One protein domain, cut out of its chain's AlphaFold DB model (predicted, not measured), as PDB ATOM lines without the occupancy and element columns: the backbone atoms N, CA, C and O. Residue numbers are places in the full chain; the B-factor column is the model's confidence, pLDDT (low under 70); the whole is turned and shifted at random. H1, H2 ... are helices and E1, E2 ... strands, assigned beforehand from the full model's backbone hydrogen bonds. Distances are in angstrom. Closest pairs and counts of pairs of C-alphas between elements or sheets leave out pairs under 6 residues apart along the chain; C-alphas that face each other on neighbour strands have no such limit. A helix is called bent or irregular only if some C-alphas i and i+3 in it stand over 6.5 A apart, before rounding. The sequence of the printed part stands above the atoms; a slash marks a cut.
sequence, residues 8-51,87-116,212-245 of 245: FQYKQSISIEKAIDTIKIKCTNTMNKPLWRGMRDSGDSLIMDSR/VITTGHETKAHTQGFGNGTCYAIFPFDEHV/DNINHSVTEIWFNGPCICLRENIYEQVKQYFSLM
ATOM      1  N   PHE A   8     -15.672 -33.498   4.221       50.25
ATOM      2  CA  PHE A   8     -15.694 -32.815   2.936       50.25
ATOM      3  C   PHE A   8     -16.467 -33.700   1.952       50.25
ATOM      4  O   PHE A   8     -16.091 -34.844   1.690       50.25
ATOM      5  N   GLN A   9     -17.615 -33.211   1.485       70.50
ATOM      6  CA  GLN A   9     -18.401 -33.926   0.492       70.50
ATOM      7  C   GLN A   9     -17.679 -33.829  -0.849       70.50
ATOM      8  O   GLN A   9     -17.264 -32.745  -1.248       70.50
ATOM      9  N   TYR A  10     -17.591 -34.954  -1.567       82.38
ATOM     10  CA  TYR A  10     -16.970 -35.022  -2.898       82.38
ATOM     11  C   TYR A  10     -17.562 -33.998  -3.876       82.38
ATOM     12  O   TYR A  10     -16.868 -33.523  -4.768       82.38
ATOM     13  N   LYS A  11     -18.838 -33.630  -3.701       89.12
ATOM     14  CA  LYS A  11     -19.502 -32.544  -4.427       89.12
ATOM     15  C   LYS A  11     -20.250 -31.653  -3.455       89.12
ATOM     16  O   LYS A  11     -20.953 -32.160  -2.585       89.12
ATOM     17  N   GLN A  12     -20.192 -30.353  -3.693       92.06
ATOM     18  CA  GLN A  12     -20.979 -29.361  -2.979       92.06
ATOM     19  C   GLN A  12     -21.552 -28.351  -3.974       92.06
ATOM     20  O   GLN A  12     -20.810 -27.723  -4.726       92.06
ATOM     21  N   SER A  13     -22.873 -28.168  -3.967       94.44
ATOM     22  CA  SER A  13     -23.528 -27.149  -4.791       94.44
ATOM     23  C   SER A  13     -23.114 -25.743  -4.351       94.44
ATOM     24  O   SER A  13     -22.982 -25.456  -3.159       94.44
ATOM     25  N   ILE A  14     -22.916 -24.860  -5.323       95.88
ATOM     26  CA  ILE A  14     -22.589 -23.442  -5.126       95.88
ATOM     27  C   ILE A  14     -23.476 -22.597  -6.039       95.88
ATOM     28  O   ILE A  14     -24.048 -23.132  -6.986       95.88
ATOM     29  N   SER A  15     -23.591 -21.293  -5.778       97.12
ATOM     30  CA  SER A  15     -24.274 -20.394  -6.713       97.12
ATOM     31  C   SER A  15     -23.449 -20.190  -7.990       97.12
ATOM     32  O   SER A  15     -22.228 -20.388  -7.989       97.12
ATOM     33  N   ILE A  16     -24.116 -19.776  -9.068       97.31
ATOM     34  CA  ILE A  16     -23.477 -19.515 -10.364       97.31
ATOM     35  C   ILE A  16     -22.490 -18.346 -10.242       97.31
ATOM     36  O   ILE A  16     -21.389 -18.419 -10.778       97.31
ATOM     37  N   GLU A  17     -22.829 -17.309  -9.474       96.88
ATOM     38  CA  GLU A  17     -21.964 -16.147  -9.233       96.88
ATOM     39  C   GLU A  17     -20.665 -16.576  -8.548       96.88
ATOM     40  O   GLU A  17     -19.575 -16.291  -9.037       96.88
ATOM     41  N   LYS A  18     -20.772 -17.376  -7.478       97.00
ATOM     42  CA  LYS A  18     -19.601 -17.914  -6.778       97.00
ATOM     43  C   LYS A  18     -18.748 -18.791  -7.693       97.00
ATOM     44  O   LYS A  18     -17.521 -18.791  -7.566       97.00
ATOM     45  N   ALA A  19     -19.375 -19.558  -8.584       97.12
ATOM     46  CA  ALA A  19     -18.665 -20.373  -9.559       97.12
ATOM     47  C   ALA A  19     -17.860 -19.499 -10.533       97.12
ATOM     48  O   ALA A  19     -16.667 -19.740 -10.700       97.12
ATOM     49  N   ILE A  20     -18.475 -18.456 -11.105       96.25
ATOM     50  CA  ILE A  20     -17.819 -17.502 -12.015       96.25
ATOM     51  C   ILE A  20     -16.635 -16.819 -11.325       96.25
ATOM     52  O   ILE A  20     -15.535 -16.808 -11.879       96.25
ATOM     53  N   ASP A  21     -16.834 -16.299 -10.112       95.94
ATOM     54  CA  ASP A  21     -15.776 -15.624  -9.354       95.94
ATOM     55  C   ASP A  21     -14.615 -16.572  -9.051       95.94
ATOM     56  O   ASP A  21     -13.447 -16.214  -9.196       95.94
ATOM     57  N   THR A  22     -14.921 -17.819  -8.681       96.25
ATOM     58  CA  THR A  22     -13.883 -18.814  -8.394       96.25
ATOM     59  C   THR A  22     -13.098 -19.181  -9.652       96.25
ATOM     60  O   THR A  22     -11.875 -19.265  -9.580       96.25
ATOM     61  N   ILE A  23     -13.770 -19.358 -10.795       96.12
ATOM     62  CA  ILE A  23     -13.119 -19.678 -12.075       96.12
ATOM     63  C   ILE A  23     -12.134 -18.573 -12.466       96.12
ATOM     64  O   ILE A  23     -10.986 -18.867 -12.785       96.12
ATOM     65  N   LYS A  24     -12.548 -17.304 -12.369       94.31
ATOM     66  CA  LYS A  24     -11.703 -16.148 -12.709       94.31
ATOM     67  C   LYS A  24     -10.444 -16.034 -11.854       94.31
ATOM     68  O   LYS A  24      -9.447 -15.494 -12.314       94.31
ATOM     69  N   ILE A  25     -10.508 -16.493 -10.605       94.06
ATOM     70  CA  ILE A  25      -9.419 -16.335  -9.635       94.06
ATOM     71  C   ILE A  25      -8.506 -17.563  -9.595       94.06
ATOM     72  O   ILE A  25      -7.318 -17.416  -9.329       94.06
ATOM     73  N   LYS A  26      -9.055 -18.771  -9.777       96.00
ATOM     74  CA  LYS A  26      -8.354 -20.029  -9.462       96.00
ATOM     75  C   LYS A  26      -8.213 -21.008 -10.624       96.00
ATOM     76  O   LYS A  26      -7.603 -22.054 -10.418       96.00
ATOM     77  N   CYS A  27      -8.836 -20.735 -11.767       94.38
ATOM     78  CA  CYS A  27      -8.891 -21.643 -12.915       94.38
ATOM     79  C   CYS A  27      -8.427 -20.953 -14.204       94.38
ATOM     80  O   CYS A  27      -8.971 -21.226 -15.280       94.38
ATOM     81  N   THR A  28      -7.477 -20.022 -14.116       91.56
ATOM     82  CA  THR A  28      -7.082 -19.155 -15.232       91.56
ATOM     83  C   THR A  28      -6.584 -19.942 -16.439       91.56
ATOM     84  O   THR A  28      -6.836 -19.537 -17.572       91.56
ATOM     85  N   ASN A  29      -5.971 -21.108 -16.226       89.31
ATOM     86  CA  ASN A  29      -5.372 -21.916 -17.288       89.31
ATOM     87  C   ASN A  29      -6.413 -22.674 -18.124       89.31
ATOM     88  O   ASN A  29      -6.173 -22.991 -19.286       89.31
ATOM     89  N   THR A  30      -7.597 -22.935 -17.563       86.12
ATOM     90  CA  THR A  30      -8.689 -23.664 -18.243       86.12
ATOM     91  C   THR A  30      -9.919 -22.798 -18.503       86.12
ATOM     92  O   THR A  30     -10.875 -23.246 -19.135       86.12
ATOM     93  N   MET A  31      -9.896 -21.537 -18.065       85.88
ATOM     94  CA  MET A  31     -11.028 -20.609 -18.094       85.88
ATOM     95  C   MET A  31     -11.654 -20.444 -19.489       85.88
ATOM     96  O   MET A  31     -12.876 -20.413 -19.614       85.88
ATOM     97  N   ASN A  32     -10.836 -20.387 -20.543       85.00
ATOM     98  CA  ASN A  32     -11.308 -20.226 -21.927       85.00
ATOM     99  C   ASN A  32     -11.520 -21.552 -22.670       85.00
ATOM    100  O   ASN A  32     -12.100 -21.578 -23.756       85.00
ATOM    101  N   LYS A  33     -11.041 -22.658 -22.100       90.69
ATOM    102  CA  LYS A  33     -11.089 -23.983 -22.713       90.69
ATOM    103  C   LYS A  33     -11.294 -25.025 -21.611       90.69
ATOM    104  O   LYS A  33     -10.342 -25.696 -21.218       90.69
ATOM    105  N   PRO A  34     -12.523 -25.153 -21.076       94.25
ATOM    106  CA  PRO A  34     -12.777 -26.100 -20.004       94.25
ATOM    107  C   PRO A  34     -12.573 -27.538 -20.475       94.25
ATOM    108  O   PRO A  34     -12.646 -27.857 -21.669       94.25
ATOM    109  N   LEU A  35     -12.376 -28.413 -19.498       95.31
ATOM    110  CA  LEU A  35     -12.495 -29.853 -19.680       95.31
ATOM    111  C   LEU A  35     -13.966 -30.260 -19.616       95.31
ATOM    112  O   LEU A  35     -14.818 -29.486 -19.183       95.31
ATOM    113  N   TRP A  36     -14.284 -31.484 -20.027       94.50
ATOM    114  CA  TRP A  36     -15.671 -31.950 -20.058       94.50
ATOM    115  C   TRP A  36     -15.846 -33.288 -19.360       94.50
ATOM    116  O   TRP A  36     -14.972 -34.154 -19.403       94.50
ATOM    117  N   ARG A  37     -16.992 -33.479 -18.704       92.19
ATOM    118  CA  ARG A  37     -17.324 -34.741 -18.037       92.19
ATOM    119  C   ARG A  37     -18.831 -34.975 -18.011       92.19
ATOM    120  O   ARG A  37     -19.593 -34.103 -17.599       92.19
ATOM    121  N   GLY A  38     -19.243 -36.188 -18.376       90.19
ATOM    122  CA  GLY A  38     -20.585 -36.690 -18.090       90.19
ATOM    123  C   GLY A  38     -20.724 -37.067 -16.610       90.19
ATOM    124  O   GLY A  38     -19.836 -37.684 -16.008       90.19
ATOM    125  N   MET A  39     -21.807 -36.633 -15.966       86.56
ATOM    126  CA  MET A  39     -22.062 -36.900 -14.548       86.56
ATOM    127  C   MET A  39     -23.560 -37.062 -14.292       86.56
ATOM    128  O   MET A  39     -24.387 -36.438 -14.951       86.56
ATOM    129  N   ARG A  40     -23.933 -37.852 -13.273       84.81
ATOM    130  CA  ARG A  40     -25.309 -37.815 -12.748       84.81
ATOM    131  C   ARG A  40     -25.664 -36.376 -12.390       84.81
ATOM    132  O   ARG A  40     -24.834 -35.692 -11.783       84.81
ATOM    133  N   ASP A  41     -26.883 -35.963 -12.723       83.69
ATOM    134  CA  ASP A  41     -27.345 -34.615 -12.427       83.69
ATOM    135  C   ASP A  41     -27.128 -34.265 -10.943       83.69
ATOM    136  O   ASP A  41     -27.560 -34.992 -10.048       83.69
ATOM    137  N   SER A  42     -26.350 -33.206 -10.711       84.75
ATOM    138  CA  SER A  42     -25.862 -32.756  -9.407       84.75
ATOM    139  C   SER A  42     -26.116 -31.251  -9.202       84.75
ATOM    140  O   SER A  42     -25.502 -30.643  -8.326       84.75
ATOM    141  N   GLY A  43     -27.009 -30.656 -10.004       90.50
ATOM    142  CA  GLY A  43     -27.324 -29.225  -9.995       90.50
ATOM    143  C   GLY A  43     -26.618 -28.430 -11.096       90.50
ATOM    144  O   GLY A  43     -25.914 -28.981 -11.936       90.50
ATOM    145  N   ASP A  44     -26.838 -27.118 -11.103       95.62
ATOM    146  CA  ASP A  44     -26.346 -26.217 -12.152       95.62
ATOM    147  C   ASP A  44     -24.864 -25.849 -11.990       95.62
ATOM    148  O   ASP A  44     -24.121 -25.781 -12.970       95.62
ATOM    149  N   SER A  45     -24.417 -25.666 -10.747       96.94
ATOM    150  CA  SER A  45     -23.041 -25.313 -10.403       96.94
ATOM    151  C   SER A  45     -22.610 -25.976  -9.099       96.94
ATOM    152  O   SER A  45     -23.341 -25.987  -8.104       96.94
ATOM    153  N   LEU A  46     -21.404 -26.536  -9.089       95.44
ATOM    154  CA  LEU A  46     -20.843 -27.216  -7.924       95.44
ATOM    155  C   LEU A  46     -19.324 -27.071  -7.864       95.44
ATOM    156  O   LEU A  46     -18.659 -26.894  -8.881       95.44
ATOM    157  N   ILE A  47     -18.787 -27.185  -6.655       95.00
ATOM    158  CA  ILE A  47     -17.381 -27.499  -6.426       95.00
ATOM    159  C   ILE A  47     -17.261 -29.004  -6.193       95.00
ATOM    160  O   ILE A  47     -18.071 -29.603  -5.481       95.00
ATOM    161  N   MET A  48     -16.272 -29.624  -6.825       93.00
ATOM    162  CA  MET A  48     -15.921 -31.028  -6.632       93.00
ATOM    163  C   MET A  48     -14.480 -31.099  -6.149       93.00
ATOM    164  O   MET A  48     -13.646 -30.359  -6.655       93.00
ATOM    165  N   ASP A  49     -14.195 -31.967  -5.183       92.38
ATOM    166  CA  ASP A  49     -12.841 -32.175  -4.666       92.38
ATOM    167  C   ASP A  49     -12.554 -33.671  -4.556       92.38
ATOM    168  O   ASP A  49     -13.063 -34.361  -3.670       92.38
ATOM    169  N   SER A  50     -11.741 -34.190  -5.475       88.31
ATOM    170  CA  SER A  50     -11.436 -35.620  -5.516       88.31
ATOM    171  C   SER A  50     -10.512 -36.095  -4.400       88.31
ATOM    172  O   SER A  50     -10.370 -37.299  -4.205       88.31
ATOM    173  N   ARG A  51      -9.954 -35.176  -3.604       86.00
ATOM    174  CA  ARG A  51      -9.188 -35.515  -2.396       86.00
ATOM    175  C   ARG A  51     -10.086 -35.990  -1.261       86.00
ATOM    176  O   ARG A  51      -9.600 -36.602  -0.316       86.00
ATOM    177  N   VAL A  87     -10.454 -36.937 -10.572       90.62
ATOM    178  CA  VAL A  87     -11.480 -36.520 -11.519       90.62
ATOM    179  C   VAL A  87     -11.032 -36.967 -12.906       90.62
ATOM    180  O   VAL A  87      -9.911 -36.691 -13.324       90.62
ATOM    181  N   ILE A  88     -11.918 -37.668 -13.611       90.12
ATOM    182  CA  ILE A  88     -11.666 -38.123 -14.979       90.12
ATOM    183  C   ILE A  88     -12.495 -37.274 -15.939       90.12
ATOM    184  O   ILE A  88     -13.718 -37.243 -15.843       90.12
ATOM    185  N   THR A  89     -11.860 -36.589 -16.865       91.69
ATOM    186  CA  THR A  89     -12.514 -35.718 -17.841       91.69
ATOM    187  C   THR A  89     -12.069 -36.087 -19.249       91.69
ATOM    188  O   THR A  89     -11.241 -36.970 -19.441       91.69
ATOM    189  N   THR A  90     -12.611 -35.399 -20.239       91.50
ATOM    190  CA  THR A  90     -12.123 -35.414 -21.614       91.50
ATOM    191  C   THR A  90     -11.764 -33.994 -22.040       91.50
ATOM    192  O   THR A  90     -12.217 -33.018 -21.425       91.50
ATOM    193  N   GLY A  91     -10.913 -33.877 -23.053       90.44
ATOM    194  CA  GLY A  91     -10.540 -32.602 -23.641       90.44
ATOM    195  C   GLY A  91     -11.705 -31.895 -24.341       90.44
ATOM    196  O   GLY A  91     -12.807 -32.422 -24.497       90.44
ATOM    197  N   HIS A  92     -11.465 -30.652 -24.757       87.88
ATOM    198  CA  HIS A  92     -12.476 -29.858 -25.458       87.88
ATOM    199  C   HIS A  92     -12.795 -30.440 -26.841       87.88
ATOM    200  O   HIS A  92     -13.960 -30.521 -27.222       87.88
ATOM    201  N   GLU A  93     -11.769 -30.879 -27.573       87.12
ATOM    202  CA  GLU A  93     -11.924 -31.432 -28.925       87.12
ATOM    203  C   GLU A  93     -12.583 -32.816 -28.905       87.12
ATOM    204  O   GLU A  93     -13.263 -33.204 -29.851       87.12
ATOM    205  N   THR A  94     -12.455 -33.535 -27.793       85.00
ATOM    206  CA  THR A  94     -13.012 -34.873 -27.579       85.00
ATOM    207  C   THR A  94     -14.290 -34.856 -26.740       85.00
ATOM    208  O   THR A  94     -14.740 -35.906 -26.285       85.00
ATOM    209  N   LYS A  95     -14.945 -33.697 -26.570       86.50
ATOM    210  CA  LYS A  95     -16.186 -33.553 -25.784       86.50
ATOM    211  C   LYS A  95     -17.261 -34.582 -26.148       86.50
ATOM    212  O   LYS A  95     -17.976 -35.032 -25.265       86.50
ATOM    213  N   ALA A  96     -17.370 -35.010 -27.407       83.62
ATOM    214  CA  ALA A  96     -18.333 -36.043 -27.810       83.62
ATOM    215  C   ALA A  96     -18.203 -37.354 -26.998       83.62
ATOM    216  O   ALA A  96     -19.203 -38.029 -26.749       83.62
ATOM    217  N   HIS A  97     -17.004 -37.667 -26.491       78.31
ATOM    218  CA  HIS A  97     -16.750 -38.825 -25.634       78.31
ATOM    219  C   HIS A  97     -17.401 -38.718 -24.246       78.31
ATOM    220  O   HIS A  97     -17.472 -39.724 -23.543       78.31
ATOM    221  N   THR A  98     -17.954 -37.561 -23.842       77.12
ATOM    222  CA  THR A  98     -18.672 -37.411 -22.557       77.12
ATOM    223  C   THR A  98     -19.813 -38.409 -22.382       77.12
ATOM    224  O   THR A  98     -20.136 -38.747 -21.249       77.12
ATOM    225  N   GLN A  99     -20.383 -38.919 -23.480       66.06
ATOM    226  CA  GLN A  99     -21.418 -39.960 -23.456       66.06
ATOM    227  C   GLN A  99     -20.934 -41.274 -22.817       66.06
ATOM    228  O   GLN A  99     -21.726 -41.975 -22.192       66.06
ATOM    229  N   GLY A 100     -19.635 -41.589 -22.913       62.00
ATOM    230  CA  GLY A 100     -19.021 -42.736 -22.234       62.00
ATOM    231  C   GLY A 100     -18.816 -42.519 -20.728       62.00
ATOM    232  O   GLY A 100     -18.689 -43.472 -19.956       62.00
ATOM    233  N   PHE A 101     -18.848 -41.266 -20.263       62.94
ATOM    234  CA  PHE A 101     -18.668 -40.906 -18.859       62.94
ATOM    235  C   PHE A 101     -20.010 -40.881 -18.120       62.94
ATOM    236  O   PHE A 101     -20.476 -39.843 -17.673       62.94
ATOM    237  N   GLY A 102     -20.621 -42.053 -17.937       56.72
ATOM    238  CA  GLY A 102     -21.899 -42.198 -17.233       56.72
ATOM    239  C   GLY A 102     -23.096 -41.630 -18.009       56.72
ATOM    240  O   GLY A 102     -23.013 -40.591 -18.647       56.72
ATOM    241  N   ASN A 103     -24.246 -42.305 -17.927       58.56
ATOM    242  CA  ASN A 103     -25.505 -41.861 -18.546       58.56
ATOM    243  C   ASN A 103     -26.036 -40.583 -17.871       58.56
ATOM    244  O   ASN A 103     -26.931 -40.659 -17.025       58.56
ATOM    245  N   GLY A 104     -25.462 -39.418 -18.163       66.50
ATOM    246  CA  GLY A 104     -25.749 -38.212 -17.400       66.50
ATOM    247  C   GLY A 104     -25.527 -36.898 -18.133       66.50
ATOM    248  O   GLY A 104     -25.067 -36.840 -19.269       66.50
ATOM    249  N   THR A 105     -25.892 -35.831 -17.434       87.25
ATOM    250  CA  THR A 105     -25.749 -34.441 -17.853       87.25
ATOM    251  C   THR A 105     -24.274 -34.092 -18.057       87.25
ATOM    252  O   THR A 105     -23.420 -34.488 -17.258       87.25
ATOM    253  N   CYS A 106     -23.972 -33.339 -19.113       92.31
ATOM    254  CA  CYS A 106     -22.622 -32.871 -19.399       92.31
ATOM    255  C   CYS A 106     -22.285 -31.622 -18.574       92.31
ATOM    256  O   CYS A 106     -23.114 -30.719 -18.417       92.31
ATOM    257  N   TYR A 107     -21.064 -31.580 -18.044       94.75
ATOM    258  CA  TYR A 107     -20.527 -30.455 -17.286       94.75
ATOM    259  C   TYR A 107     -19.221 -29.971 -17.914       94.75
ATOM    260  O   TYR A 107     -18.358 -30.783 -18.261       94.75
ATOM    261  N   ALA A 108     -19.075 -28.650 -17.998       95.94
ATOM    262  CA  ALA A 108     -17.792 -27.986 -18.155       95.94
ATOM    263  C   ALA A 108     -17.055 -28.028 -16.810       95.94
ATOM    264  O   ALA A 108     -17.626 -27.698 -15.767       95.94
ATOM    265  N   ILE A 109     -15.801 -28.461 -16.834       96.56
ATOM    266  CA  ILE A 109     -14.952 -28.694 -15.672       96.56
ATOM    267  C   ILE A 109     -13.773 -27.728 -15.740       96.56
ATOM    268  O   ILE A 109     -13.036 -27.703 -16.725       96.56
ATOM    269  N   PHE A 110     -13.593 -26.974 -14.661       96.69
ATOM    270  CA  PHE A 110     -12.534 -25.989 -14.470       96.69
ATOM    271  C   PHE A 110     -11.668 -26.425 -13.284       96.69
ATOM    272  O   PHE A 110     -12.010 -26.148 -12.128       96.69
ATOM    273  N   PRO A 111     -10.596 -27.192 -13.533       96.00
ATOM    274  CA  PRO A 111      -9.605 -27.515 -12.515       96.00
ATOM    275  C   PRO A 111      -8.938 -26.247 -11.976       96.00
ATOM    276  O   PRO A 111      -8.831 -25.250 -12.687       96.00
ATOM    277  N   PHE A 112      -8.474 -26.283 -10.728       95.56
ATOM    278  CA  PHE A 112      -7.618 -25.207 -10.226       95.56
ATOM    279  C   PHE A 112      -6.226 -25.269 -10.884       95.56
ATOM    280  O   PHE A 112      -5.777 -26.342 -11.288       95.56
ATOM    281  N   ASP A 113      -5.536 -24.134 -10.980       91.62
ATOM    282  CA  ASP A 113      -4.310 -23.989 -11.783       91.62
ATOM    283  C   ASP A 113      -3.084 -24.763 -11.261       91.62
ATOM    284  O   ASP A 113      -2.074 -24.842 -11.944       91.62
ATOM    285  N   GLU A 114      -3.129 -25.379 -10.083       87.06
ATOM    286  CA  GLU A 114      -1.964 -26.059  -9.484       87.06
ATOM    287  C   GLU A 114      -1.945 -27.581  -9.720       87.06
ATOM    288  O   GLU A 114      -1.153 -28.308  -9.119       87.06
ATOM    289  N   HIS A 115      -2.832 -28.089 -10.577       87.81
ATOM    290  CA  HIS A 115      -2.962 -29.529 -10.792       87.81
ATOM    291  C   HIS A 115      -1.955 -30.083 -11.800       87.81
ATOM    292  O   HIS A 115      -1.706 -29.495 -12.852       87.81
ATOM    293  N   VAL A 116      -1.454 -31.284 -11.498       87.69
ATOM    294  CA  VAL A 116      -0.779 -32.159 -12.465       87.69
ATOM    295  C   VAL A 116      -1.824 -33.048 -13.128       87.69
ATOM    296  O   VAL A 116      -2.679 -33.630 -12.453       87.69
ATOM    297  N   ASP A 212      -1.144 -25.372 -17.347       83.94
ATOM    298  CA  ASP A 212      -0.962 -24.374 -18.403       83.94
ATOM    299  C   ASP A 212      -0.740 -24.988 -19.797       83.94
ATOM    300  O   ASP A 212      -0.783 -24.280 -20.798       83.94
ATOM    301  N   ASN A 213      -0.532 -26.306 -19.871       88.12
ATOM    302  CA  ASN A 213      -0.182 -27.035 -21.090       88.12
ATOM    303  C   ASN A 213      -1.021 -28.311 -21.259       88.12
ATOM    304  O   ASN A 213      -0.536 -29.340 -21.737       88.12
ATOM    305  N   ILE A 214      -2.292 -28.266 -20.853       87.31
ATOM    306  CA  ILE A 214      -3.201 -29.404 -20.993       87.31
ATOM    307  C   ILE A 214      -3.441 -29.693 -22.477       87.31
ATOM    308  O   ILE A 214      -3.884 -28.833 -23.242       87.31
ATOM    309  N   ASN A 215      -3.214 -30.940 -22.886       87.19
ATOM    310  CA  ASN A 215      -3.606 -31.383 -24.213       87.19
ATOM    311  C   ASN A 215      -5.124 -31.619 -24.268       87.19
ATOM    312  O   ASN A 215      -5.645 -32.549 -23.660       87.19
ATOM    313  N   HIS A 216      -5.845 -30.786 -25.016       86.75
ATOM    314  CA  HIS A 216      -7.302 -30.880 -25.151       86.75
ATOM    315  C   HIS A 216      -7.774 -31.837 -26.255       86.75
ATOM    316  O   HIS A 216      -8.992 -31.952 -26.445       86.75
ATOM    317  N   SER A 217      -6.844 -32.516 -26.934       86.88
ATOM    318  CA  SER A 217      -7.137 -33.517 -27.963       86.88
ATOM    319  C   SER A 217      -7.205 -34.939 -27.411       86.88
ATOM    320  O   SER A 217      -7.580 -35.854 -28.138       86.88
ATOM    321  N   VAL A 218      -6.797 -35.150 -26.154       85.50
ATOM    322  CA  VAL A 218      -6.741 -36.484 -25.542       85.50
ATOM    323  C   VAL A 218      -8.129 -36.940 -25.087       85.50
ATOM    324  O   VAL A 218      -8.944 -36.156 -24.592       85.50
ATOM    325  N   THR A 219      -8.380 -38.241 -25.203       83.81
ATOM    326  CA  THR A 219      -9.675 -38.853 -24.892       83.81
ATOM    327  C   THR A 219      -9.981 -38.855 -23.397       83.81
ATOM    328  O   THR A 219     -11.121 -38.588 -23.011       83.81
ATOM    329  N   GLU A 220      -8.988 -39.119 -22.549       87.94
ATOM    330  CA  GLU A 220      -9.172 -39.230 -21.100       87.94
ATOM    331  C   GLU A 220      -8.097 -38.419 -20.360       87.94
ATOM    332  O   GLU A 220      -6.912 -38.625 -20.590       87.94
ATOM    333  N   ILE A 221      -8.504 -37.493 -19.486       90.94
ATOM    334  CA  ILE A 221      -7.641 -36.602 -18.690       90.94
ATOM    335  C   ILE A 221      -7.931 -36.818 -17.210       90.94
ATOM    336  O   ILE A 221      -9.085 -36.758 -16.788       90.94
ATOM    337  N   TRP A 222      -6.896 -37.047 -16.410       91.50
ATOM    338  CA  TRP A 222      -6.983 -37.304 -14.975       91.50
ATOM    339  C   TRP A 222      -6.272 -36.219 -14.192       91.50
ATOM    340  O   TRP A 222      -5.136 -35.883 -14.507       91.50
ATOM    341  N   PHE A 223      -6.904 -35.739 -13.129       92.69
ATOM    342  CA  PHE A 223      -6.264 -34.885 -12.132       92.69
ATOM    343  C   PHE A 223      -6.862 -35.143 -10.752       92.69
ATOM    344  O   PHE A 223      -8.000 -35.604 -10.648       92.69
ATOM    345  N   ASN A 224      -6.119 -34.827  -9.692       92.50
ATOM    346  CA  ASN A 224      -6.616 -34.906  -8.320       92.50
ATOM    347  C   ASN A 224      -6.638 -33.525  -7.669       92.50
ATOM    348  O   ASN A 224      -5.595 -32.897  -7.518       92.50
ATOM    349  N   GLY A 225      -7.819 -33.094  -7.236       92.25
ATOM    350  CA  GLY A 225      -8.001 -31.882  -6.459       92.25
ATOM    351  C   GLY A 225      -9.311 -31.162  -6.758       92.25
ATOM    352  O   GLY A 225     -10.198 -31.713  -7.418       92.25
ATOM    353  N   PRO A 226      -9.456 -29.929  -6.242       94.62
ATOM    354  CA  PRO A 226     -10.654 -29.135  -6.428       94.62
ATOM    355  C   PRO A 226     -10.816 -28.653  -7.872       94.62
ATOM    356  O   PRO A 226      -9.857 -28.227  -8.523       94.62
ATOM    357  N   CYS A 227     -12.062 -28.654  -8.330       96.31
ATOM    358  CA  CYS A 227     -12.495 -28.036  -9.574       96.31
ATOM    359  C   CYS A 227     -13.898 -27.436  -9.432       96.31
ATOM    360  O   CYS A 227     -14.712 -27.889  -8.620       96.31
ATOM    361  N   ILE A 228     -14.201 -26.445 -10.266       97.56
ATOM    362  CA  ILE A 228     -15.569 -25.965 -10.471       97.56
ATOM    363  C   ILE A 228     -16.198 -26.741 -11.620       97.56
ATOM    364  O   ILE A 228     -15.571 -26.948 -12.657       97.56
ATOM    365  N   CYS A 229     -17.450 -27.150 -11.445       96.69
ATOM    366  CA  CYS A 229     -18.243 -27.750 -12.505       96.69
ATOM    367  C   CYS A 229     -19.463 -26.874 -12.775       96.69
ATOM    368  O   CYS A 229     -20.223 -26.560 -11.855       96.69
ATOM    369  N   LEU A 230     -19.668 -26.530 -14.041       96.94
ATOM    370  CA  LEU A 230     -20.872 -25.870 -14.534       96.94
ATOM    371  C   LEU A 230     -21.592 -26.819 -15.472       96.94
ATOM    372  O   LEU A 230     -20.975 -27.398 -16.367       96.94
ATOM    373  N   ARG A 231     -22.899 -26.981 -15.288       95.44
ATOM    374  CA  ARG A 231     -23.725 -27.705 -16.253       95.44
ATOM    375  C   ARG A 231     -23.577 -27.047 -17.626       95.44
ATOM    376  O   ARG A 231     -23.507 -25.824 -17.711       95.44
ATOM    377  N   GLU A 232     -23.521 -27.837 -18.694       94.50
ATOM    378  CA  GLU A 232     -23.230 -27.347 -20.048       94.50
ATOM    379  C   GLU A 232     -24.084 -26.136 -20.454       94.50
ATOM    380  O   GLU A 232     -23.543 -25.106 -20.838       94.50
ATOM    381  N   ASN A 233     -25.406 -26.211 -20.298       94.44
ATOM    382  CA  ASN A 233     -26.308 -25.106 -20.633       94.44
ATOM    383  C   ASN A 233     -26.056 -23.833 -19.803       94.44
ATOM    384  O   ASN A 233     -26.296 -22.736 -20.299       94.44
ATOM    385  N   ILE A 234     -25.591 -23.969 -18.560       96.69
ATOM    386  CA  ILE A 234     -25.224 -22.846 -17.692       96.69
ATOM    387  C   ILE A 234     -23.905 -22.246 -18.158       96.69
ATOM    388  O   ILE A 234     -23.821 -21.034 -18.325       96.69
ATOM    389  N   TYR A 235     -22.901 -23.082 -18.438       95.75
ATOM    390  CA  TYR A 235     -21.640 -22.637 -19.025       95.75
ATOM    391  C   TYR A 235     -21.874 -21.834 -20.309       95.75
ATOM    392  O   TYR A 235     -21.350 -20.732 -20.435       95.75
ATOM    393  N   GLU A 236     -22.720 -22.317 -21.221       94.88
ATOM    394  CA  GLU A 236     -23.020 -21.610 -22.473       94.88
ATOM    395  C   GLU A 236     -23.638 -20.217 -22.253       94.88
ATOM    396  O   GLU A 236     -23.368 -19.305 -23.034       94.88
ATOM    397  N   GLN A 237     -24.410 -20.022 -21.178       95.06
ATOM    398  CA  GLN A 237     -24.981 -18.717 -20.816       95.06
ATOM    399  C   GLN A 237     -23.944 -17.759 -20.219       95.06
ATOM    400  O   GLN A 237     -24.055 -16.545 -20.388       95.06
ATOM    401  N   VAL A 238     -22.945 -18.286 -19.506       93.75
ATOM    402  CA  VAL A 238     -21.996 -17.474 -18.727       93.75
ATOM    403  C   VAL A 238     -20.606 -17.386 -19.353       93.75
ATOM    404  O   VAL A 238     -19.797 -16.578 -18.904       93.75
ATOM    405  N   LYS A 239     -20.312 -18.147 -20.415       93.31
ATOM    406  CA  LYS A 239     -18.974 -18.199 -21.027       93.31
ATOM    407  C   LYS A 239     -18.459 -16.839 -21.497       93.31
ATOM    408  O   LYS A 239     -17.263 -16.580 -21.435       93.31
ATOM    409  N   GLN A 240     -19.364 -15.938 -21.881       90.69
ATOM    410  CA  GLN A 240     -19.039 -14.558 -22.252       90.69
ATOM    411  C   GLN A 240     -18.349 -13.769 -21.126       90.69
ATOM    412  O   GLN A 240     -17.584 -12.851 -21.398       90.69
ATOM    413  N   TYR A 241     -18.574 -14.138 -19.861       88.25
ATOM    414  CA  TYR A 241     -17.924 -13.499 -18.716       88.25
ATOM    415  C   TYR A 241     -16.465 -13.929 -18.527       88.25
ATOM    416  O   TYR A 241     -15.779 -13.335 -17.695       88.25
ATOM    417  N   PHE A 242     -16.008 -14.943 -19.266       85.06
ATOM    418  CA  PHE A 242     -14.634 -15.448 -19.246       85.06
ATOM    419  C   PHE A 242     -13.777 -14.872 -20.384       85.06
ATOM    420  O   PHE A 242     -12.566 -14.786 -20.249       85.06
ATOM    421  N   SER A 243     -14.404 -14.414 -21.472       67.56
ATOM    422  CA  SER A 243     -13.730 -13.932 -22.690       67.56
ATOM    423  C   SER A 243     -13.308 -12.452 -22.658       67.56
ATOM    424  O   SER A 243     -12.845 -11.935 -23.668       67.56
ATOM    425  N   LEU A 244     -13.542 -11.747 -21.544       52.41
ATOM    426  CA  LEU A 244     -13.398 -10.285 -21.413       52.41
ATOM    427  C   LEU A 244     -12.221  -9.850 -20.513       52.41
ATOM    428  O   LEU A 244     -12.231  -8.733 -19.996       52.41
ATOM    429  N   MET A 245     -11.224 -10.713 -20.314       50.03
ATOM    430  CA  MET A 245      -9.933 -10.376 -19.690       50.03
ATOM    431  C   MET A 245      -8.800 -10.670 -20.663       50.03
ATOM    432  O   MET A 245      -7.800  -9.923 -20.607       50.03
TER     433      MET A 245
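AT A GLANCE: This is residues 8 to 51, 87 to 116 and 212 to 245 of the 245 residues of an uncharacterized protein of Acinetobacter nectaris CIP 110549 (UniProt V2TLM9). What would one see first? One sees a strongly twisted, curled sheet of five strands with helices H1, H2 and H3 over its outer side, and a small sheet of E4 and E6 on the other side, where E4 comes close to E2. What is it built of? The printed part has 108 residues, with three named helices and seven named strands in the order E1 H1 E2 E3 E4 H2 E5 E6 E7 H3; the class is mixed, helices and strands. How are the strands ordered, and how large is the whole? The larger sheet runs E1 - E3 - E7 - E5 - E2, all antiparallel, like the pair E4 - E6. The whole is compact, with a radius of gyration of the C-alphas of 12.4 A and spans of 30 by 28 by 28 A.

HOW THE PARTS SIT: How is the larger sheet joined? From the edge strand E1, residues 11 to 13, N 12 is 2.9 A from O 47 of E3, residues 45 to 49, and N 46 is 3.0 A from O 229 of E7, residues 226 to 231. N 108 of E5, residues 105 to 111, is 2.8 A from O 230, and N 35 of the edge strand E2, residues 35 to 39, is 2.9 A from O 109. Where are the helices? H1, residues 16 to 26, and H3, residues 232 to 241, are on the same face at heights of 9.2 and 9.3 A over the sheet, close but not clearly touching: the C-alphas of Ile 20 and Tyr 241, their closest, are 7.8 A apart. H2, residues 95 to 100, lies over E2, 7.2 A over the sheet. How is the small sheet held in range? N 89 of E4, residues 87 to 89, is 2.8 A from O 221 of E6, residues 220 to 223. Are the helix backbones complete? Every O i to N i+4 pair is within hydrogen-bond range in H1, 4 of 6 in H3 and 0 of 2 in H2, where 2 of 3 O i to N i+3 pairs are.

IN THESE COORDINATES: Where do the first and last elements lie? E1 begins at C-alpha 11, (-19.502, -32.544, -4.427), and H3 ends at C-alpha 241, (-17.924, -13.499, -18.716). How long are the longer elements? E5 measures 18.4 A, E7 16.4 A, H1 15.2 A and H3 14.9 A. Which helices are irregular? H3 is, with C-alphas 237 and 240 7.4 A apart, and H2 only just, with C-alphas 96 and 99 6.6 A apart.

THE WHOLE: Where is the printed part cut? Residues 52 to 86 and 117 to 211 are not printed, with C-alpha gaps of 9.5 A and 9.8 A. Are any links long? Of the links that are printed whole, none is long. Where is confidence low? Residue 8, residues 99 to 104 and residues 243 to 245 are under 70.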